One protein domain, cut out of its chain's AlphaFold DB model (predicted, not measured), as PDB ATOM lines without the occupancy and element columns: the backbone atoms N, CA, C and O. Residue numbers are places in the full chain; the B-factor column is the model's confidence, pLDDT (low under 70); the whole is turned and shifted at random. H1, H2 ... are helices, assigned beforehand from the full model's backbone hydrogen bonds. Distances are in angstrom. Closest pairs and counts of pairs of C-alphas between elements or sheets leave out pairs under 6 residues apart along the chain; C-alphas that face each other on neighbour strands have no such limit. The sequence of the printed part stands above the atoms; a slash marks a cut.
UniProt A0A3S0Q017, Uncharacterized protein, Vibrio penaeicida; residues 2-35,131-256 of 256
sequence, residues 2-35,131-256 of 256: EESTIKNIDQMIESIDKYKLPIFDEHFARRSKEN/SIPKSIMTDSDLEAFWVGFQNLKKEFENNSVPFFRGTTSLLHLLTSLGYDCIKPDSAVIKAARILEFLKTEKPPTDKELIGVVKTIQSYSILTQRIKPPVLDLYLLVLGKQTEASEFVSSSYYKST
ATOM      1  N   GLU A   2      29.317   2.081  -4.057       85.56
ATOM      2  CA  GLU A   2      27.918   2.036  -4.509       85.56
ATOM      3  C   GLU A   2      26.980   1.641  -3.354       85.56
ATOM      4  O   GLU A   2      27.320   0.783  -2.537       85.56
ATOM      5  N   GLU A   3      25.789   2.241  -3.293       89.12
ATOM      6  CA  GLU A   3      24.780   1.963  -2.258       89.12
ATOM      7  C   GLU A   3      24.317   0.493  -2.275       89.12
ATOM      8  O   GLU A   3      24.103  -0.120  -1.230       89.12
ATOM      9  N   SER A   4      24.274  -0.112  -3.468       91.75
ATOM     10  CA  SER A   4      24.029  -1.544  -3.676       91.75
ATOM     11  C   SER A   4      25.036  -2.427  -2.932       91.75
ATOM     12  O   SER A   4      24.650  -3.413  -2.311       91.75
ATOM     13  N   THR A   5      26.320  -2.053  -2.933       94.56
ATOM     14  CA  THR A   5      27.380  -2.815  -2.257       94.56
ATOM     15  C   THR A   5      27.199  -2.784  -0.741       94.56
ATOM     16  O   THR A   5      27.330  -3.820  -0.093       94.56
ATOM     17  N   ILE A   6      26.853  -1.620  -0.176       95.56
ATOM     18  CA  ILE A   6      26.564  -1.482   1.263       95.56
ATOM     19  C   ILE A   6      25.408  -2.401   1.644       95.56
ATOM     20  O   ILE A   6      25.541  -3.213   2.554       95.56
ATOM     21  N   LYS A   7      24.306  -2.317   0.893       96.44
ATOM     22  CA  LYS A   7      23.113  -3.127   1.130       96.44
ATOM     23  C   LYS A   7      23.408  -4.627   1.069       96.44
ATOM     24  O   LYS A   7      22.959  -5.360   1.943       96.44
ATOM     25  N   ASN A   8      24.173  -5.082   0.077       97.06
ATOM     26  CA  ASN A   8      24.531  -6.496  -0.057       97.06
ATOM     27  C   ASN A   8      25.369  -6.984   1.138       97.06
ATOM     28  O   ASN A   8      25.142  -8.084   1.646       97.06
ATOM     29  N   ILE A   9      26.322  -6.170   1.611       97.75
ATOM     30  CA  ILE A   9      27.139  -6.497   2.788       97.75
ATOM     31  C   ILE A   9      26.277  -6.529   4.060       97.75
ATOM     32  O   ILE A   9      26.376  -7.489   4.822       97.75
ATOM     33  N   ASP A  10      25.405  -5.540   4.265       97.69
ATOM     34  CA  ASP A  10      24.495  -5.488   5.418       97.69
ATOM     35  C   ASP A  10      23.565  -6.715   5.449       97.69
ATOM     36  O   ASP A  10      23.455  -7.388   6.472       97.69
ATOM     37  N   GLN A  11      22.983  -7.091   4.307       97.12
ATOM     38  CA  GLN A  11      22.135  -8.284   4.190       97.12
ATOM     39  C   GLN A  11      22.894  -9.585   4.478       97.12
ATOM     40  O   GLN A  11      22.346 -10.503   5.095       97.12
ATOM     41  N   MET A  12      24.155  -9.686   4.046       97.38
ATOM     42  CA  MET A  12      25.011 -10.819   4.400       97.38
ATOM     43  C   MET A  12      25.212 -10.894   5.917       97.38
ATOM     44  O   MET A  12      25.086 -11.983   6.481       97.38
ATOM     45  N   ILE A  13      25.527  -9.771   6.569       97.69
ATOM     46  CA  ILE A  13      25.738  -9.713   8.022       97.69
ATOM     47  C   ILE A  13      24.470 -10.157   8.754       97.69
ATOM     48  O   ILE A  13      24.535 -11.093   9.547       97.69
ATOM     49  N   GLU A  14      23.318  -9.567   8.426       97.19
ATOM     50  CA  GLU A  14      22.022  -9.912   9.027       97.19
ATOM     51  C   GLU A  14      21.682 -11.399   8.856       97.19
ATOM     52  O   GLU A  14      21.237 -12.067   9.794       97.19
ATOM     53  N   SER A  15      21.918 -11.940   7.656       97.06
ATOM     54  CA  SER A  15      21.675 -13.351   7.362       97.06
ATOM     55  C   SER A  15      22.582 -14.261   8.189       97.06
ATOM     56  O   SER A  15      22.102 -15.209   8.806       97.06
ATOM     57  N   ILE A  16      23.882 -13.968   8.268       97.38
ATOM     58  CA  ILE A  16      24.828 -14.763   9.062       97.38
ATOM     59  C   ILE A  16      24.499 -14.673  10.553       97.38
ATOM     60  O   ILE A  16      24.451 -15.707  11.219       97.38
ATOM     61  N   ASP A  17      24.209 -13.479  11.073       97.00
ATOM     62  CA  ASP A  17      23.879 -13.273  12.486       97.00
ATOM     63  C   ASP A  17      22.623 -14.048  12.913       97.00
ATOM     64  O   ASP A  17      22.545 -14.515  14.049       97.00
ATOM     65  N   LYS A  18      21.670 -14.278  12.001       97.25
ATOM     66  CA  LYS A  18      20.494 -15.124  12.260       97.25
ATOM     67  C   LYS A  18      20.845 -16.598  12.505       97.25
ATOM     68  O   LYS A  18      20.105 -17.292  13.203       97.25
ATOM     69  N   TYR A  19      21.932 -17.098  11.916       97.38
ATOM     70  CA  TYR A  19      22.303 -18.518  11.958       97.38
ATOM     71  C   TYR A  19      23.626 -18.801  12.675       97.38
ATOM     72  O   TYR A  19      24.039 -19.967  12.711       97.38
ATOM     73  N   LYS A  20      24.298 -17.778  13.212       97.00
ATOM     74  CA  LYS A  20      25.590 -17.933  13.881       97.00
ATOM     75  C   LYS A  20      25.497 -18.831  15.110       97.00
ATOM     76  O   LYS A  20      24.499 -18.862  15.826       97.00
ATOM     77  N   LEU A  21      26.563 -19.588  15.329       97.31
ATOM     78  CA  LEU A  21      26.759 -20.442  16.496       97.31
ATOM     79  C   LEU A  21      27.695 -19.741  17.497       97.31
ATOM     80  O   LEU A  21      28.434 -18.848  17.088       97.31
ATOM     81  N   PRO A  22      27.756 -20.158  18.777       96.75
ATOM     82  CA  PRO A  22      28.615 -19.510  19.781       96.75
ATOM     83  C   PRO A  22      30.097 -19.392  19.384       96.75
ATOM     84  O   PRO A  22      30.746 -18.391  19.679       96.75
ATOM     85  N   ILE A  23      30.623 -20.367  18.634       94.19
ATOM     86  CA  ILE A  23      31.990 -20.333  18.090       94.19
ATOM     87  C   ILE A  23      32.230 -19.112  17.179       94.19
ATOM     88  O   ILE A  23      33.341 -18.588  17.124       94.19
ATOM     89  N   PHE A  24      31.196 -18.609  16.495       95.56
ATOM     90  CA  PHE A  24      31.289 -17.372  15.724       95.56
ATOM     91  C   PHE A  24      31.644 -16.194  16.631       95.56
ATOM     92  O   PHE A  24      32.571 -15.448  16.320       95.56
ATOM     93  N   ASP A  25      30.956 -16.053  17.766       93.88
ATOM     94  CA  ASP A  25      31.164 -14.948  18.703       93.88
ATOM     95  C   ASP A  25      32.543 -15.031  19.382       93.88
ATOM     96  O   ASP A  25      33.199 -14.008  19.581       93.88
ATOM     97  N   GLU A  26      33.056 -16.238  19.646       93.00
ATOM     98  CA  GLU A  26      34.441 -16.436  20.103       93.00
ATOM     99  C   GLU A  26      35.455 -15.923  19.068       93.00
ATOM    100  O   GLU A  26      36.395 -15.184  19.387       93.00
ATOM    101  N   HIS A  27      35.250 -16.281  17.799       91.19
ATOM    102  CA  HIS A  27      36.093 -15.845  16.690       91.19
ATOM    103  C   HIS A  27      35.961 -14.350  16.384       91.19
ATOM    104  O   HIS A  27      36.952 -13.738  15.969       91.19
ATOM    105  N   PHE A  28      34.773 -13.781  16.583       91.62
ATOM    106  CA  PHE A  28      34.500 -12.352  16.510       91.62
ATOM    107  C   PHE A  28      35.296 -11.626  17.593       91.62
ATOM    108  O   PHE A  28      36.155 -10.807  17.276       91.62
ATOM    109  N   ALA A  29      35.115 -12.000  18.864       89.62
ATOM    110  CA  ALA A  29      35.802 -11.382  19.994       89.62
ATOM    111  C   ALA A  29      37.328 -11.468  19.861       89.62
ATOM    112  O   ALA A  29      38.038 -10.524  20.206       89.62
ATOM    113  N   ARG A  30      37.847 -12.578  19.321       86.56
ATOM    114  CA  ARG A  30      39.280 -12.737  19.048       86.56
ATOM    115  C   ARG A  30      39.792 -11.777  17.974       86.56
ATOM    116  O   ARG A  30      40.895 -11.273  18.119       86.56
ATOM    117  N   ARG A  31      39.034 -11.552  16.897       86.00
ATOM    118  CA  ARG A  31      39.414 -10.644  15.794       86.00
ATOM    119  C   ARG A  31      39.203  -9.172  16.132       86.00
ATOM    120  O   ARG A  31      39.876  -8.323  15.563       86.00
ATOM    121  N   SER A  32      38.301  -8.888  17.066       80.44
ATOM    122  CA  SER A  32      38.099  -7.549  17.620       80.44
ATOM    123  C   SER A  32      39.212  -7.134  18.587       80.44
ATOM    124  O   SER A  32      39.358  -5.949  18.867       80.44
ATOM    125  N   LYS A  33      39.996  -8.092  19.103       79.25
ATOM    126  CA  LYS A  33      41.190  -7.825  19.911       79.25
ATOM    127  C   LYS A  33      42.407  -7.636  19.011       79.25
ATOM    128  O   LYS A  33      42.625  -8.399  18.073       79.25
ATOM    129  N   GLU A  34      43.223  -6.641  19.333       64.44
ATOM    130  CA  GLU A  34      44.482  -6.401  18.637       64.44
ATOM    131  C   GLU A  34      45.494  -7.499  18.991       64.44
ATOM    132  O   GLU A  34      45.804  -7.736  20.159       64.44
ATOM    133  N   ASN A  35      46.002  -8.198  17.972       65.69
ATOM    134  CA  ASN A  35      47.135  -9.102  18.140       65.69
ATOM    135  C   ASN A  35      48.425  -8.291  18.013       65.69
ATOM    136  O   ASN A  35      48.864  -7.975  16.905       65.69
ATOM    137  N   SER A 131      55.322   3.253   6.957       90.25
ATOM    138  CA  SER A 131      54.364   4.317   7.297       90.25
ATOM    139  C   SER A 131      52.907   3.894   7.060       90.25
ATOM    140  O   SER A 131      52.071   4.721   6.708       90.25
ATOM    141  N   ILE A 132      52.605   2.597   7.166       96.75
ATOM    142  CA  ILE A 132      51.260   2.075   6.944       96.75
ATOM    143  C   ILE A 132      50.447   2.348   8.222       96.75
ATOM    144  O   ILE A 132      50.837   1.875   9.291       96.75
ATOM    145  N   PRO A 133      49.322   3.079   8.163       95.75
ATOM    146  CA  PRO A 133      48.429   3.195   9.307       95.75
ATOM    147  C   PRO A 133      47.838   1.826   9.659       95.75
ATOM    148  O   PRO A 133      47.325   1.111   8.795       95.75
ATOM    149  N   LYS A 134      47.906   1.452  10.943       93.12
ATOM    150  CA  LYS A 134      47.259   0.229  11.442       93.12
ATOM    151  C   LYS A 134      45.741   0.352  11.455       93.12
ATOM    152  O   LYS A 134      45.070  -0.610  11.104       93.12
ATOM    153  N   SER A 135      45.223   1.517  11.840       93.75
ATOM    154  CA  SER A 135      43.789   1.797  11.866       93.75
ATOM    155  C   SER A 135      43.395   2.738  10.742       93.75
ATOM    156  O   SER A 135      44.101   3.711  10.487       93.75
ATOM    157  N   ILE A 136      42.276   2.451  10.078       94.94
ATOM    158  CA  ILE A 136      41.790   3.234   8.936       94.94
ATOM    159  C   ILE A 136      40.401   3.769   9.272       94.94
ATOM    160  O   ILE A 136      39.433   3.011   9.288       94.94
ATOM    161  N   MET A 137      40.302   5.075   9.523       95.00
ATOM    162  CA  MET A 137      39.049   5.724   9.933       95.00
ATOM    163  C   MET A 137      38.530   6.709   8.885       95.00
ATOM    164  O   MET A 137      37.346   7.039   8.892       95.00
ATOM    165  N   THR A 138      39.402   7.171   7.990       96.31
ATOM    166  CA  THR A 138      39.108   8.182   6.971       96.31
ATOM    167  C   THR A 138      39.607   7.756   5.590       96.31
ATOM    168  O   THR A 138      40.446   6.862   5.459       96.31
ATOM    169  N   ASP A 139      39.138   8.438   4.543       96.00
ATOM    170  CA  ASP A 139      39.644   8.229   3.181       96.00
ATOM    171  C   ASP A 139      41.141   8.566   3.057       96.00
ATOM    172  O   ASP A 139      41.862   7.905   2.311       96.00
ATOM    173  N   SER A 140      41.640   9.531   3.839       97.50
ATOM    174  CA  SER A 140      43.069   9.864   3.863       97.50
ATOM    175  C   SER A 140      43.908   8.729   4.461       97.50
ATOM    176  O   SER A 140      44.949   8.381   3.903       97.50
ATOM    177  N   ASP A 141      43.427   8.087   5.532       97.56
ATOM    178  CA  ASP A 141      44.084   6.899   6.096       97.56
ATOM    179  C   ASP A 141      44.095   5.749   5.086       97.56
ATOM    180  O   ASP A 141      45.086   5.026   4.966       97.56
ATOM    181  N   LEU A 142      43.001   5.584   4.334       97.75
ATOM    182  CA  LEU A 142      42.892   4.559   3.302       97.75
ATOM    183  C   LEU A 142      43.921   4.790   2.193       97.75
ATOM    184  O   LEU A 142      44.616   3.857   1.785       97.75
ATOM    185  N   GLU A 143      44.057   6.022   1.709       97.81
ATOM    186  CA  GLU A 143      45.085   6.374   0.729       97.81
ATOM    187  C   GLU A 143      46.497   6.126   1.274       97.81
ATOM    188  O   GLU A 143      47.298   5.454   0.612       97.81
ATOM    189  N   ALA A 144      46.782   6.574   2.501       98.19
ATOM    190  CA  ALA A 144      48.066   6.364   3.165       98.19
ATOM    191  C   ALA A 144      48.398   4.871   3.337       98.19
ATOM    192  O   ALA A 144      49.526   4.453   3.059       98.19
ATOM    193  N   PHE A 145      47.409   4.045   3.702       98.44
ATOM    194  CA  PHE A 145      47.544   2.590   3.772       98.44
ATOM    195  C   PHE A 145      48.026   2.007   2.449       98.44
ATOM    196  O   PHE A 145      49.005   1.261   2.421       98.44
ATOM    197  N   TRP A 146      47.377   2.355   1.336       98.19
ATOM    198  CA  TRP A 146      47.721   1.769   0.042       98.19
ATOM    199  C   TRP A 146      49.039   2.290  -0.525       98.19
ATOM    200  O   TRP A 146      49.755   1.513  -1.158       98.19
ATOM    201  N   VAL A 147      49.400   3.548  -0.267       98.06
ATOM    202  CA  VAL A 147      50.734   4.072  -0.600       98.06
ATOM    203  C   VAL A 147      51.810   3.311   0.179       98.06
ATOM    204  O   VAL A 147      52.744   2.773  -0.420       98.06
ATOM    205  N   GLY A 148      51.652   3.190   1.499       98.25
ATOM    206  CA  GLY A 148      52.583   2.446   2.344       98.25
ATOM    207  C   GLY A 148      52.668   0.962   1.965       98.25
ATOM    208  O   GLY A 148      53.762   0.407   1.904       98.25
ATOM    209  N   PHE A 149      51.539   0.335   1.622       98.31
ATOM    210  CA  PHE A 149      51.480  -1.051   1.156       98.31
ATOM    211  C   PHE A 149      52.302  -1.272  -0.116       98.31
ATOM    212  O   PHE A 149      53.090  -2.214  -0.179       98.31
ATOM    213  N   GLN A 150      52.143  -0.412  -1.129       97.94
ATOM    214  CA  GLN A 150      52.891  -0.535  -2.386       97.94
ATOM    215  C   GLN A 150      54.393  -0.331  -2.169       97.94
ATOM    216  O   GLN A 150      55.200  -1.082  -2.720       97.94
ATOM    217  N   ASN A 151      54.767   0.624  -1.314       98.25
ATOM    218  CA  ASN A 151      56.161   0.845  -0.938       98.25
ATOM    219  C   ASN A 151      56.748  -0.388  -0.235       98.25
ATOM    220  O   ASN A 151      57.790  -0.890  -0.649       98.25
ATOM    221  N   LEU A 152      56.050  -0.932   0.766       98.50
ATOM    222  CA  LEU A 152      56.491  -2.125   1.490       98.50
ATOM    223  C   LEU A 152      56.598  -3.350   0.573       98.50
ATOM    224  O   LEU A 152      57.568  -4.101   0.661       98.50
ATOM    225  N   LYS A 153      55.632  -3.541  -0.334       97.94
ATOM    226  CA  LYS A 153      55.650  -4.626  -1.323       97.94
ATOM    227  C   LYS A 153      56.891  -4.544  -2.210       97.94
ATOM    228  O   LYS A 153      57.611  -5.534  -2.336       97.94
ATOM    229  N   LYS A 154      57.183  -3.356  -2.750       98.00
ATOM    230  CA  LYS A 154      58.382  -3.103  -3.559       98.00
ATOM    231  C   LYS A 154      59.662  -3.363  -2.764       98.00
ATOM    232  O   LYS A 154      60.578  -4.004  -3.271       98.00
ATOM    233  N   GLU A 155      59.721  -2.936  -1.505       98.25
ATOM    234  CA  GLU A 155      60.866  -3.221  -0.635       98.25
ATOM    235  C   GLU A 155      61.034  -4.720  -0.364       98.25
ATOM    236  O   GLU A 155      62.151  -5.239  -0.417       98.25
ATOM    237  N   PHE A 156      59.946  -5.456  -0.135       98.06
ATOM    238  CA  PHE A 156      59.990  -6.908   0.043       98.06
ATOM    239  C   PHE A 156      60.459  -7.625  -1.231       98.06
ATOM    240  O   PHE A 156      61.200  -8.609  -1.147       98.06
ATOM    241  N   GLU A 157      60.065  -7.136  -2.408       97.44
ATOM    242  CA  GLU A 157      60.543  -7.626  -3.703       97.44
ATOM    243  C   GLU A 157      62.042  -7.357  -3.891       97.44
ATOM    244  O   GLU A 157      62.801  -8.309  -4.097       97.44
ATOM    245  N   ASN A 158      62.479  -6.106  -3.718       97.56
ATOM    246  CA  ASN A 158      63.879  -5.680  -3.841       97.56
ATOM    247  C   ASN A 158      64.802  -6.440  -2.883       97.56
ATOM    248  O   ASN A 158      65.882  -6.893  -3.258       97.56
ATOM    249  N   ASN A 159      64.353  -6.647  -1.644       96.94
ATOM    250  CA  ASN A 159      65.107  -7.375  -0.630       96.94
ATOM    251  C   ASN A 159      64.928  -8.896  -0.735       96.94
ATOM    252  O   ASN A 159      65.453  -9.629   0.108       96.94
ATOM    253  N   SER A 160      64.219  -9.403  -1.752       96.06
ATOM    254  CA  SER A 160      63.966 -10.834  -1.960       96.06
ATOM    255  C   SER A 160      63.442 -11.533  -0.699       96.06
ATOM    256  O   SER A 160      63.923 -12.604  -0.317       96.06
ATOM    257  N   VAL A 161      62.478 -10.909  -0.017       97.00
ATOM    258  CA  VAL A 161      61.809 -11.499   1.145       97.00
ATOM    259  C   VAL A 161      61.077 -12.773   0.694       97.00
ATOM    260  O   VAL A 161      60.293 -12.735  -0.259       97.00
ATOM    261  N   PRO A 162      61.313 -13.936   1.321       94.50
ATOM    262  CA  PRO A 162      60.633 -15.166   0.937       94.50
ATOM    263  C   PRO A 162      59.131 -15.064   1.196       94.50
ATOM    264  O   PRO A 162      58.709 -14.524   2.215       94.50
ATOM    265  N   PHE A 163      58.326 -15.641   0.300       95.62
ATOM    266  CA  PHE A 163      56.875 -15.829   0.438       95.62
ATOM    267  C   PHE A 163      55.983 -14.557   0.444       95.62
ATOM    268  O   PHE A 163      54.969 -14.528  -0.258       95.62
ATOM    269  N   PHE A 164      56.340 -13.486   1.155       97.06
ATOM    270  CA  PHE A 164      55.486 -12.306   1.401       97.06
ATOM    271  C   PHE A 164      55.564 -11.195   0.335       97.06
ATOM    272  O   PHE A 164      55.263 -10.045   0.622       97.06
ATOM    273  N   ARG A 165      55.974 -11.517  -0.896       95.19
ATOM    274  CA  ARG A 165      56.110 -10.534  -1.996       95.19
ATOM    275  C   ARG A 165      54.813 -10.290  -2.771       95.19
ATOM    276  O   ARG A 165      54.639  -9.250  -3.391       95.19
ATOM    277  N   GLY A 166      53.901 -11.260  -2.762       95.38
ATOM    278  CA  GLY A 166      52.622 -11.147  -3.459       95.38
ATOM    279  C   GLY A 166      51.590 -10.385  -2.634       95.38
ATOM    280  O   GLY A 166      51.634 -10.402  -1.407       95.38
ATOM    281  N   THR A 167      50.601  -9.787  -3.296       96.94
ATOM    282  CA  THR A 167      49.556  -9.002  -2.621       96.94
ATOM    283  C   THR A 167      48.793  -9.815  -1.581       96.94
ATOM    284  O   THR A 167      48.675  -9.385  -0.439       96.94
ATOM    285  N   THR A 168      48.346 -11.029  -1.917       96.06
ATOM    286  CA  THR A 168      47.631 -11.885  -0.960       96.06
ATOM    287  C   THR A 168      48.494 -12.262   0.244       96.06
ATOM    288  O   THR A 168      47.990 -12.281   1.364       96.06
ATOM    289  N   SER A 169      49.778 -12.589   0.049       96.44
ATOM    290  CA  SER A 169      50.644 -12.999   1.161       96.44
ATOM    291  C   SER A 169      51.067 -11.815   2.025       96.44
ATOM    292  O   SER A 169      51.068 -11.954   3.245       96.44
ATOM    293  N   LEU A 170      51.349 -10.650   1.438       97.94
ATOM    294  CA  LEU A 170      51.646  -9.440   2.200       97.94
ATOM    295  C   LEU A 170      50.424  -8.948   2.984       97.94
ATOM    296  O   LEU A 170      50.549  -8.650   4.165       97.94
ATOM    297  N   LEU A 171      49.230  -8.942   2.381       97.62
ATOM    298  CA  LEU A 171      47.999  -8.618   3.108       97.62
ATOM    299  C   LEU A 171      47.719  -9.629   4.226       97.62
ATOM    300  O   LEU A 171      47.355  -9.225   5.320       97.62
ATOM    301  N   HIS A 172      47.980 -10.924   4.011       95.50
ATOM    302  CA  HIS A 172      47.890 -11.926   5.081       95.50
ATOM    303  C   HIS A 172      48.808 -11.602   6.265       95.50
ATOM    304  O   HIS A 172      48.397 -11.748   7.416       95.50
ATOM    305  N   LEU A 173      50.034 -11.144   5.986       96.44
ATOM    306  CA  LEU A 173      50.950 -10.674   7.017       96.44
ATOM    307  C   LEU A 173      50.386  -9.445   7.734       96.44
ATOM    308  O   LEU A 173      50.254  -9.483   8.952       96.44
ATOM    309  N   LEU A 174      49.999  -8.397   7.013       96.31
ATOM    310  CA  LEU A 174      49.496  -7.167   7.630       96.31
ATOM    311  C   LEU A 174      48.233  -7.413   8.472       96.31
ATOM    312  O   LEU A 174      48.197  -7.006   9.630       96.31
ATOM    313  N   THR A 175      47.259  -8.184   7.982       94.19
ATOM    314  CA  THR A 175      46.082  -8.578   8.779       94.19
ATOM    315  C   THR A 175      46.495  -9.274  10.077       94.19
ATOM    316  O   THR A 175      45.971  -8.978  11.147       94.19
ATOM    317  N   SER A 176      47.480 -10.175  10.019       93.06
ATOM    318  CA  SER A 176      47.959 -10.892  11.208       93.06
ATOM    319  C   SER A 176      48.744 -10.023  12.204       93.06
ATOM    320  O   SER A 176      48.911 -10.431  13.349       93.06
ATOM    321  N   LEU A 177      49.222  -8.853  11.768       93.50
ATOM    322  CA  LEU A 177      49.915  -7.850  12.586       93.50
ATOM    323  C   LEU A 177      48.961  -6.769  13.131       93.50
ATOM    324  O   LEU A 177      49.421  -5.792  13.728       93.50
ATOM    325  N   GLY A 178      47.652  -6.927  12.910       92.56
ATOM    326  CA  GLY A 178      46.618  -6.029  13.423       92.56
ATOM    327  C   GLY A 178      46.346  -4.802  12.554       92.56
ATOM    328  O   GLY A 178      45.810  -3.825  13.059       92.56
ATOM    329  N   TYR A 179      46.721  -4.822  11.273       94.88
ATOM    330  CA  TYR A 179      46.312  -3.770  10.342       94.88
ATOM    331  C   TYR A 179      44.850  -3.966   9.915       94.88
ATOM    332  O   TYR A 179      44.417  -5.101   9.701       94.88
ATOM    333  N   ASP A 180      44.126  -2.861   9.716       95.12
ATOM    334  CA  ASP A 180      42.749  -2.802   9.211       95.12
ATOM    335  C   ASP A 180      42.686  -3.160   7.716       95.12
ATOM    336  O   ASP A 180      42.354  -2.368   6.832       95.12
ATOM    337  N   CYS A 181      43.035  -4.401   7.409       96.31
ATOM    338  CA  CYS A 181      42.949  -4.999   6.092       96.31
ATOM    339  C   CYS A 181      42.646  -6.489   6.220       96.31
ATOM    340  O   CYS A 181      42.658  -7.067   7.310       96.31
ATOM    341  N   ILE A 182      42.390  -7.133   5.087       96.31
ATOM    342  CA  ILE A 182      42.103  -8.563   5.041       96.31
ATOM    343  C   ILE A 182      42.961  -9.250   3.989       96.31
ATOM    344  O   ILE A 182      43.439  -8.623   3.039       96.31
ATOM    345  N   LYS A 183      43.096 -10.566   4.111       95.25
ATOM    346  CA  LYS A 183      43.697 -11.404   3.079       95.25
ATOM    347  C   LYS A 183      42.646 -11.733   2.009       95.25
ATOM    348  O   LYS A 183      41.705 -12.461   2.311       95.25
ATOM    349  N   PRO A 184      42.827 -11.330   0.741       96.12
ATOM    350  CA  PRO A 184      41.898 -11.679  -0.330       96.12
ATOM    351  C   PRO A 184      42.171 -13.107  -0.831       96.12
ATOM    352  O   PRO A 184      42.771 -13.311  -1.887       96.12
ATOM    353  N   ASP A 185      41.817 -14.115  -0.031       93.38
ATOM    354  CA  ASP A 185      41.938 -15.523  -0.417       93.38
ATOM    355  C   ASP A 185      40.713 -16.041  -1.184       93.38
ATOM    356  O   ASP A 185      39.765 -15.311  -1.447       93.38
ATOM    357  N   SER A 186      40.727 -17.313  -1.589       93.44
ATOM    358  CA  SER A 186      39.673 -17.873  -2.440       93.44
ATOM    359  C   SER A 186      38.264 -17.761  -1.850       93.44
ATOM    360  O   SER A 186      37.312 -17.644  -2.618       93.44
ATOM    361  N   ALA A 187      38.111 -17.806  -0.522       94.81
ATOM    362  CA  ALA A 187      36.799 -17.669   0.104       94.81
ATOM    363  C   ALA A 187      36.327 -16.214   0.055       94.81
ATOM    364  O   ALA A 187      35.203 -15.955  -0.371       94.81
ATOM    365  N   VAL A 188      37.214 -15.267   0.372       97.00
ATOM    366  CA  VAL A 188      36.938 -13.827   0.251       97.00
ATOM    367  C   VAL A 188      36.620 -13.438  -1.194       97.00
ATOM    368  O   VAL A 188      35.664 -12.712  -1.441       97.00
ATOM    369  N   ILE A 189      37.367 -13.956  -2.171       97.62
ATOM    370  CA  ILE A 189      37.120 -13.700  -3.598       97.62
ATOM    371  C   ILE A 189      35.773 -14.270  -4.047       97.62
ATOM    372  O   ILE A 189      35.057 -13.627  -4.813       97.62
ATOM    373  N   LYS A 190      35.387 -15.446  -3.545       96.75
ATOM    374  CA  LYS A 190      34.059 -16.007  -3.801       96.75
ATOM    375  C   LYS A 190      32.953 -15.146  -3.182       96.75
ATOM    376  O   LYS A 190      31.962 -14.883  -3.854       96.75
ATOM    377  N   ALA A 191      33.132 -14.683  -1.947       97.81
ATOM    378  CA  ALA A 191      32.198 -13.769  -1.295       97.81
ATOM    379  C   ALA A 191      32.067 -12.445  -2.065       97.81
ATOM    380  O   ALA A 191      30.957 -12.000  -2.318       97.81
ATOM    381  N   ALA A 192      33.178 -11.869  -2.532       98.06
ATOM    382  CA  ALA A 192      33.185 -10.643  -3.331       98.06
ATOM    383  C   ALA A 192      32.375 -10.753  -4.633       98.06
ATOM    384  O   ALA A 192      31.752  -9.779  -5.052       98.06
ATOM    385  N   ARG A 193      32.361 -11.937  -5.260       97.62
ATOM    386  CA  ARG A 193      31.523 -12.218  -6.435       97.62
ATOM    387  C   ARG A 193      30.047 -12.321  -6.080       97.62
ATOM    388  O   ARG A 193      29.230 -11.713  -6.755       97.62
ATOM    389  N   ILE A 194      29.723 -13.039  -5.002       96.56
ATOM    390  CA  ILE A 194      28.342 -13.166  -4.504       96.56
ATOM    391  C   ILE A 194      27.767 -11.791  -4.133       96.56
ATOM    392  O   ILE A 194      26.599 -11.527  -4.385       96.56
ATOM    393  N   LEU A 195      28.594 -10.912  -3.565       97.12
ATOM    394  CA  LEU A 195      28.224  -9.550  -3.164       97.12
ATOM    395  C   LEU A 195      28.336  -8.523  -4.302       97.12
ATOM    396  O   LEU A 195      28.094  -7.338  -4.077       97.12
ATOM    397  N   GLU A 196      28.703  -8.972  -5.505       95.69
ATOM    398  CA  GLU A 196      28.742  -8.206  -6.758       95.69
ATOM    399  C   GLU A 196      29.777  -7.067  -6.843       95.69
ATOM    400  O   GLU A 196      29.805  -6.329  -7.829       95.69
ATOM    401  N   PHE A 197      30.704  -6.960  -5.885       95.12
ATOM    402  CA  PHE A 197      31.828  -6.012  -5.969       95.12
ATOM    403  C   PHE A 197      33.094  -6.608  -6.616       95.12
ATOM    404  O   PHE A 197      34.119  -5.934  -6.739       95.12
ATOM    405  N   LEU A 198      33.018  -7.851  -7.104       96.56
ATOM    406  CA  LEU A 198      33.958  -8.443  -8.060       96.56
ATOM    407  C   LEU A 198      33.182  -9.152  -9.179       96.56
ATOM    408  O   LEU A 198      32.569 -10.184  -8.948       96.56
ATOM    409  N   LYS A 199      33.241  -8.628 -10.408       92.38
ATOM    410  CA  LYS A 199      32.388  -9.098 -11.521       92.38
ATOM    411  C   LYS A 199      32.990 -10.225 -12.367       92.38
ATOM    412  O   LYS A 199      32.287 -10.849 -13.152       92.38
ATOM    413  N   THR A 200      34.300 -10.457 -12.276       92.25
ATOM    414  CA  THR A 200      34.983 -11.448 -13.119       92.25
ATOM    415  C   THR A 200      34.966 -12.840 -12.494       92.25
ATOM    416  O   THR A 200      35.308 -13.012 -11.323       92.25
ATOM    417  N   GLU A 201      34.665 -13.855 -13.305       89.69
ATOM    418  CA  GLU A 201      34.795 -15.267 -12.919       89.69
ATOM    419  C   GLU A 201      36.231 -15.799 -13.052       89.69
ATOM    420  O   GLU A 201      36.610 -16.790 -12.419       89.69
ATOM    421  N   LYS A 202      37.079 -15.108 -13.824       93.12
ATOM    422  CA  LYS A 202      38.491 -15.477 -14.001       93.12
ATOM    423  C   LYS A 202      39.286 -15.258 -12.708       93.12
ATOM    424  O   LYS A 202      38.856 -14.476 -11.859       93.12
ATOM    425  N   PRO A 203      40.449 -15.919 -12.538       93.56
ATOM    426  CA  PRO A 203      41.350 -15.612 -11.433       93.56
ATOM    427  C   PRO A 203      41.623 -14.099 -11.360       93.56
ATOM    428  O   PRO A 203      41.963 -13.515 -12.392       93.56
ATOM    429  N   PRO A 204      41.443 -13.462 -10.187       95.50
ATOM    430  CA  PRO A 204      41.568 -12.017 -10.065       95.50
ATOM    431  C   PRO A 204      43.012 -11.568 -10.296       95.50
ATOM    432  O   PRO A 204      43.968 -12.184  -9.820       95.50
ATOM    433  N   THR A 205      43.154 -10.461 -11.010       96.50
ATOM    434  CA  THR A 205      44.403  -9.715 -11.151       96.50
ATOM    435  C   THR A 205      44.783  -9.026  -9.840       96.50
ATOM    436  O   THR A 205      43.955  -8.831  -8.951       96.50
ATOM    437  N   ASP A 206      46.034  -8.576  -9.731       95.50
ATOM    438  CA  ASP A 206      46.516  -7.845  -8.552       95.50
ATOM    439  C   ASP A 206      45.669  -6.595  -8.247       95.50
ATOM    440  O   ASP A 206      45.317  -6.326  -7.099       95.50
ATOM    441  N   LYS A 207      45.265  -5.873  -9.301       96.69
ATOM    442  CA  LYS A 207      44.393  -4.697  -9.206       96.69
ATOM    443  C   LYS A 207      43.015  -5.049  -8.640       96.69
ATOM    444  O   LYS A 207      42.470  -4.280  -7.854       96.69
ATOM    445  N   GLU A 208      42.462  -6.200  -9.012       97.81
ATOM    446  CA  GLU A 208      41.165  -6.671  -8.512       97.81
ATOM    447  C   GLU A 208      41.254  -7.147  -7.060       97.81
ATOM    448  O   GLU A 208      40.369  -6.827  -6.271       97.81
ATOM    449  N   LEU A 209      42.342  -7.825  -6.669       97.69
ATOM    450  CA  LEU A 209      42.602  -8.175  -5.265       97.69
ATOM    451  C   LEU A 209      42.645  -6.922  -4.379       97.69
ATOM    452  O   LEU A 209      42.021  -6.886  -3.318       97.69
ATOM    453  N   ILE A 210      43.351  -5.882  -4.834       97.94
ATOM    454  CA  ILE A 210      43.408  -4.581  -4.156       97.94
ATOM    455  C   ILE A 210      42.020  -3.933  -4.117       97.94
ATOM    456  O   ILE A 210      41.619  -3.424  -3.076       97.94
ATOM    457  N   GLY A 211      41.269  -3.970  -5.222       98.00
ATOM    458  CA  GLY A 211      39.912  -3.422  -5.301       98.00
ATOM    459  C   GLY A 211      38.940  -4.065  -4.308       98.00
ATOM    460  O   GLY A 211      38.183  -3.357  -3.644       98.00
ATOM    461  N   VAL A 212      39.014  -5.388  -4.141       98.38
ATOM    462  CA  VAL A 212      38.244  -6.137  -3.135       98.38
ATOM    463  C   VAL A 212      38.551  -5.636  -1.724       98.38
ATOM    464  O   VAL A 212      37.635  -5.290  -0.981       98.38
ATOM    465  N   VAL A 213      39.832  -5.533  -1.360       98.38
ATOM    466  CA  VAL A 213      40.227  -5.102  -0.007       98.38
ATOM    467  C   VAL A 213      39.884  -3.628   0.225       98.38
ATOM    468  O   VAL A 213      39.367  -3.292   1.288       98.38
ATOM    469  N   LYS A 214      40.073  -2.762  -0.782       98.06
ATOM    470  CA  LYS A 214      39.645  -1.354  -0.743       98.06
ATOM    471  C   LYS A 214      38.153  -1.221  -0.478       98.06
ATOM    472  O   LYS A 214      37.769  -0.426   0.365       98.06
ATOM    473  N   THR A 215      37.325  -2.017  -1.153       98.00
ATOM    474  CA  THR A 215      35.864  -1.987  -0.971       98.00
ATOM    475  C   THR A 215      35.481  -2.307   0.473       98.00
ATOM    476  O   THR A 215      34.669  -1.612   1.074       98.00
ATOM    477  N   ILE A 216      36.132  -3.308   1.064       97.88
ATOM    478  CA  ILE A 216      35.917  -3.731   2.453       97.88
ATOM    479  C   ILE A 216      36.363  -2.659   3.456       97.88
ATOM    480  O   ILE A 216      35.658  -2.375   4.428       97.88
ATOM    481  N   GLN A 217      37.507  -2.021   3.206       97.75
ATOM    482  CA  GLN A 217      37.978  -0.897   4.017       97.75
ATOM    483  C   GLN A 217      37.031   0.303   3.898       97.75
ATOM    484  O   GLN A 217      36.617   0.847   4.915       97.75
ATOM    485  N   SER A 218      36.601   0.661   2.685       97.56
ATOM    486  CA  SER A 218      35.624   1.732   2.455       97.56
ATOM    487  C   SER A 218      34.280   1.460   3.131       97.56
ATOM    488  O   SER A 218      33.687   2.384   3.678       97.56
ATOM    489  N   TYR A 219      33.801   0.212   3.145       97.50
ATOM    490  CA  TYR A 219      32.613  -0.168   3.919       97.50
ATOM    491  C   TYR A 219      32.798   0.087   5.416       97.50
ATOM    492  O   TYR A 219      31.915   0.653   6.062       97.50
ATOM    493  N   SER A 220      33.964  -0.270   5.951       95.88
ATOM    494  CA  SER A 220      34.291  -0.054   7.364       95.88
ATOM    495  C   SER A 220      34.334   1.443   7.706       95.88
ATOM    496  O   SER A 220      33.736   1.856   8.695       95.88
ATOM    497  N   ILE A 221      34.942   2.266   6.842       96.00
ATOM    498  CA  ILE A 221      35.002   3.734   6.982       96.00
ATOM    499  C   ILE A 221      33.604   4.362   6.922       96.00
ATOM    500  O   ILE A 221      33.274   5.218   7.737       96.00
ATOM    501  N   LEU A 222      32.774   3.959   5.959       95.31
ATOM    502  CA  LEU A 222      31.469   4.587   5.739       95.31
ATOM    503  C   LEU A 222      30.450   4.223   6.819       95.31
ATOM    504  O   LEU A 222      29.636   5.059   7.202       95.31
ATOM    505  N   THR A 223      30.477   2.981   7.301       93.62
ATOM    506  CA  THR A 223      29.503   2.514   8.294       93.62
ATOM    507  C   THR A 223      29.970   2.730   9.727       93.62
ATOM    508  O   THR A 223      29.126   2.870  10.608       93.62
ATOM    509  N   GLN A 224      31.286   2.725   9.979       89.38
ATOM    510  CA  GLN A 224      31.890   2.745  11.320       89.38
ATOM    511  C   GLN A 224      31.360   1.632  12.251       89.38
ATOM    512  O   GLN A 224      31.496   1.712  13.470       89.38
ATOM    513  N   ARG A 225      30.742   0.579  11.692       87.50
ATOM    514  CA  ARG A 225      30.115  -0.515  12.455       87.50
ATOM    515  C   ARG A 225      31.066  -1.679  12.687       87.50
ATOM    516  O   ARG A 225      31.066  -2.277  13.758       87.50
ATOM    517  N   ILE A 226      31.837  -2.035  11.663       91.88
ATOM    518  CA  ILE A 226      32.635  -3.260  11.624       91.88
ATOM    519  C   ILE A 226      34.005  -2.936  11.033       91.88
ATOM    520  O   ILE A 226      34.090  -2.326   9.974       91.88
ATOM    521  N   LYS A 227      35.074  -3.376  11.707       93.38
ATOM    522  CA  LYS A 227      36.448  -3.276  11.197       93.38
ATOM    523  C   LYS A 227      36.733  -4.357  10.143       93.38
ATOM    524  O   LYS A 227      36.180  -5.456  10.252       93.38
ATOM    525  N   PRO A 228      37.669  -4.141   9.200       95.69
ATOM    526  CA  PRO A 228      37.980  -5.118   8.156       95.69
ATOM    527  C   PRO A 228      38.292  -6.537   8.668       95.69
ATOM    528  O   PRO A 228      37.705  -7.479   8.132       95.69
ATOM    529  N   PRO A 229      39.109  -6.743   9.727       93.44
ATOM    530  CA  PRO A 229      39.380  -8.089  10.239       93.44
ATOM    531  C   PRO A 229      38.132  -8.811  10.755       93.44
ATOM    532  O   PRO A 229      38.076 -10.035  10.720       93.44
ATOM    533  N   VAL A 230      37.129  -8.073  11.234       93.88
ATOM    534  CA  VAL A 230      35.850  -8.639  11.669       93.88
ATOM    535  C   VAL A 230      34.977  -8.957  10.456       93.88
ATOM    536  O   VAL A 230      34.412 -10.048  10.397       93.88
ATOM    537  N   LEU A 231      34.923  -8.074   9.452       96.25
ATOM    538  CA  LEU A 231      34.176  -8.337   8.218       96.25
ATOM    539  C   LEU A 231      34.719  -9.562   7.462       96.25
ATOM    540  O   LEU A 231      33.939 -10.318   6.887       96.25
ATOM    541  N   ASP A 232      36.032  -9.815   7.530       96.06
ATOM    542  CA  ASP A 232      36.665 -11.040   7.022       96.06
ATOM    543  C   ASP A 232      35.947 -12.303   7.515       96.06
ATOM    544  O   ASP A 232      35.673 -13.200   6.727       96.06
ATOM    545  N   LEU A 233      35.557 -12.365   8.794       95.50
ATOM    546  CA  LEU A 233      34.856 -13.525   9.352       95.50
ATOM    547  C   LEU A 233      33.540 -13.814   8.617       95.50
ATOM    548  O   LEU A 233      33.283 -14.962   8.251       95.50
ATOM    549  N   TYR A 234      32.745 -12.777   8.357       97.69
ATOM    550  CA  TYR A 234      31.497 -12.893   7.604       97.69
ATOM    551  C   TYR A 234      31.758 -13.329   6.156       97.69
ATOM    552  O   TYR A 234      31.101 -14.238   5.642       97.69
ATOM    553  N   LEU A 235      32.776 -12.753   5.514       97.88
ATOM    554  CA  LEU A 235      33.164 -13.106   4.146       97.88
ATOM    555  C   LEU A 235      33.660 -14.555   4.041       97.88
ATOM    556  O   LEU A 235      33.353 -15.236   3.064       97.88
ATOM    557  N   LEU A 236      34.378 -15.066   5.044       95.88
ATOM    558  CA  LEU A 236      34.815 -16.463   5.092       95.88
ATOM    559  C   LEU A 236      33.627 -17.431   5.203       95.88
ATOM    560  O   LEU A 236      33.639 -18.482   4.554       95.88
ATOM    561  N   VAL A 237      32.593 -17.075   5.975       97.00
ATOM    562  CA  VAL A 237      31.339 -17.843   6.080       97.00
ATOM    563  C   VAL A 237      30.591 -17.840   4.744       97.00
ATOM    564  O   VAL A 237      30.254 -18.912   4.230       97.00
ATOM    565  N   LEU A 238      30.378 -16.668   4.136       97.31
ATOM    566  CA  LEU A 238      29.705 -16.549   2.836       97.31
ATOM    567  C   LEU A 238      30.478 -17.288   1.729       97.31
ATOM    568  O   LEU A 238      29.907 -18.040   0.936       97.31
ATOM    569  N   GLY A 239      31.803 -17.151   1.731       95.81
ATOM    570  CA  GLY A 239      32.729 -17.836   0.834       95.81
ATOM    571  C   GLY A 239      32.821 -19.350   1.045       95.81
ATOM    572  O   GLY A 239      33.471 -20.033   0.249       95.81
ATOM    573  N   LYS A 240      32.155 -19.902   2.068       93.88
ATOM    574  CA  LYS A 240      32.187 -21.327   2.442       93.88
ATOM    575  C   LYS A 240      33.612 -21.831   2.696       93.88
ATOM    576  O   LYS A 240      33.992 -22.912   2.239       93.88
ATOM    577  N   GLN A 241      34.434 -21.038   3.388       92.31
ATOM    578  CA  GLN A 241      35.721 -21.526   3.888       92.31
ATOM    579  C   GLN A 241      35.452 -22.697   4.847       92.31
ATOM    580  O   GLN A 241      34.515 -22.644   5.638       92.31
ATOM    581  N   THR A 242      36.228 -23.782   4.744       87.44
ATOM    582  CA  THR A 242      35.898 -25.074   5.380       87.44
ATOM    583  C   THR A 242      35.667 -24.986   6.890       87.44
ATOM    584  O   THR A 242      34.710 -25.561   7.380       87.44
ATOM    585  N   GLU A 243      36.529 -24.276   7.608       87.44
ATOM    586  CA  GLU A 243      36.441 -24.069   9.058       87.44
ATOM    587  C   GLU A 243      35.364 -23.033   9.408       87.44
ATOM    588  O   GLU A 243      34.553 -23.263  10.293       87.44
ATOM    589  N   ALA A 244      35.276 -21.931   8.660       91.56
ATOM    590  CA  ALA A 244      34.275 -20.894   8.884       91.56
ATOM    591  C   ALA A 244      32.845 -21.384   8.628       91.56
ATOM    592  O   ALA A 244      31.904 -20.892   9.241       91.56
ATOM    593  N   SER A 245      32.676 -22.394   7.773       91.94
ATOM    594  CA  SER A 245      31.384 -23.049   7.550       91.94
ATOM    595  C   SER A 245      30.830 -23.715   8.811       91.94
ATOM    596  O   SER A 245      29.623 -23.912   8.906       91.94
ATOM    597  N   GLU A 246      31.685 -24.041   9.783       93.19
ATOM    598  CA  GLU A 246      31.286 -24.610  11.073       93.19
ATOM    599  C   GLU A 246      30.811 -23.529  12.066       93.19
ATOM    600  O   GLU A 246      30.337 -23.862  13.149       93.19
ATOM    601  N   PHE A 247      30.906 -22.236  11.717       95.75
ATOM    602  CA  PHE A 247      30.514 -21.130  12.602       95.75
ATOM    603  C   PHE A 247      29.036 -20.750  12.507       95.75
ATOM    604  O   PHE A 247      28.551 -19.935  13.291       95.75
ATOM    605  N   VAL A 248      28.306 -21.343  11.568       96.75
ATOM    606  CA  VAL A 248      26.872 -21.137  11.368       96.75
ATOM    607  C   VAL A 248      26.158 -22.481  11.322       96.75
ATOM    608  O   VAL A 248      26.738 -23.510  10.976       96.75
ATOM    609  N   SER A 249      24.873 -22.490  11.662       96.31
ATOM    610  CA  SER A 249      24.056 -23.694  11.528       96.31
ATOM    611  C   SER A 249      23.951 -24.136  10.061       96.31
ATOM    612  O   SER A 249      23.906 -23.314   9.144       96.31
ATOM    613  N   SER A 250      23.825 -25.448   9.827       93.44
ATOM    614  CA  SER A 250      23.661 -25.993   8.467       93.44
ATOM    615  C   SER A 250      22.440 -25.439   7.716       93.44
ATOM    616  O   SER A 250      22.406 -25.486   6.487       93.44
ATOM    617  N   SER A 251      21.454 -24.895   8.439       93.81
ATOM    618  CA  SER A 251      20.277 -24.231   7.876       93.81
ATOM    619  C   SER A 251      20.632 -22.999   7.045       93.81
ATOM    620  O   SER A 251      19.968 -22.775   6.038       93.81
ATOM    621  N   TYR A 252      21.698 -22.264   7.396       95.50
ATOM    622  CA  TYR A 252      22.168 -21.106   6.627       95.50
ATOM    623  C   TYR A 252      22.373 -21.483   5.156       95.50
ATOM    624  O   TYR A 252      21.650 -21.007   4.285       95.50
ATOM    625  N   TYR A 253      23.234 -22.472   4.901       93.00
ATOM    626  CA  TYR A 253      23.589 -22.933   3.555       93.00
ATOM    627  C   TYR A 253      22.485 -23.682   2.801       93.00
ATOM    628  O   TYR A 253      22.669 -23.998   1.628       93.00
ATOM    629  N   LYS A 254      21.372 -24.018   3.463       89.62
ATOM    630  CA  LYS A 254      20.169 -24.548   2.803       89.62
ATOM    631  C   LYS A 254      19.223 -23.431   2.358       89.62
ATOM    632  O   LYS A 254      18.406 -23.659   1.477       89.62
ATOM    633  N   SER A 255      19.320 -22.263   2.992       80.00
ATOM    634  CA  SER A 255      18.463 -21.099   2.747       80.00
ATOM    635  C   SER A 255      19.094 -20.026   1.852       80.00
ATOM    636  O   SER A 255      18.395 -19.094   1.464       80.00
ATOM    637  N   THR A 256      20.389 -20.157   1.545       75.50
ATOM    638  CA  THR A 256      21.212 -19.213   0.764       75.50
ATOM    639  C   THR A 256      22.051 -19.948  -0.273       75.50
ATOM    640  O   THR A 256      22.101 -19.496  -1.431       75.50
TER     641      THR A 256
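AT A GLANCE: This is residues 2 to 35 and 131 to 256 of the 256 residues of an uncharacterized protein of Vibrio penaeicida (UniProt A0A3S0Q017). What is the shape? Crossed helices pack round H7 in the middle, with H2 and H5 on opposite sides of it and H6 linking it to H3 and H4 at one end; H1 and H9 lie at the other. What is printed? The 160 residues hold nine named helices, H1 to H9 in chain order, and no named strand: all helix. The whole is compact, with a radius of gyration of the C-alphas of 15.6 A and spans of 49 by 34 by 32 A.

HOW THE PARTS SIT: What meets the longest helix? H3, residues 139 to 158, touches H6, residues 206 to 223, with residues 139 to 142 alone; the closest C-alphas, of Leu 142 and Gln 217, are 7.4 A apart. H4, residues 167 to 176, touches H6, closest at C-alphas 167 and 206, 6.8 A. What touches the hub? H7, residues 228 to 238, touches H6, closest at C-alphas 217 and 228, 5.9 A; H5, residues 186 to 194, at 188 and 235, 5.5 A; and H2, residues 22 to 32, at 31 and 230, 5.8 A. H1, residues 3 to 19, touches H7 with residues 12 to 16 alone, and H8, residues 244 to 247, touches H7 too; H9, residues 252 to 255, only just touches H1, with 3 pairs of C-alphas within 8 A. Which O i to N i+4 pairs are within hydrogen-bond range? Every one in H2 to H6, 12 of 13 in H1 and 5 of 7 in H7; H8 and H9 are too short for any.

IN THESE COORDINATES: Where are the anchors? C-alpha 3 is at (24.780, 1.963, -2.258) and C-alpha 255 at (18.463, -21.099, 2.747). Which are long? From first to last C-alpha H3 measures 28.8 A, H6 26.1 A and H1 25.1 A.

THE WHOLE: Where is the cut? Residues 36 to 130 are not printed, and C-alphas 35 and 131 are 18.7 A apart. Which link is long? H5 to H6, with 11 residues. Where is confidence low? Residues 34 to 35 have pLDDT under 70.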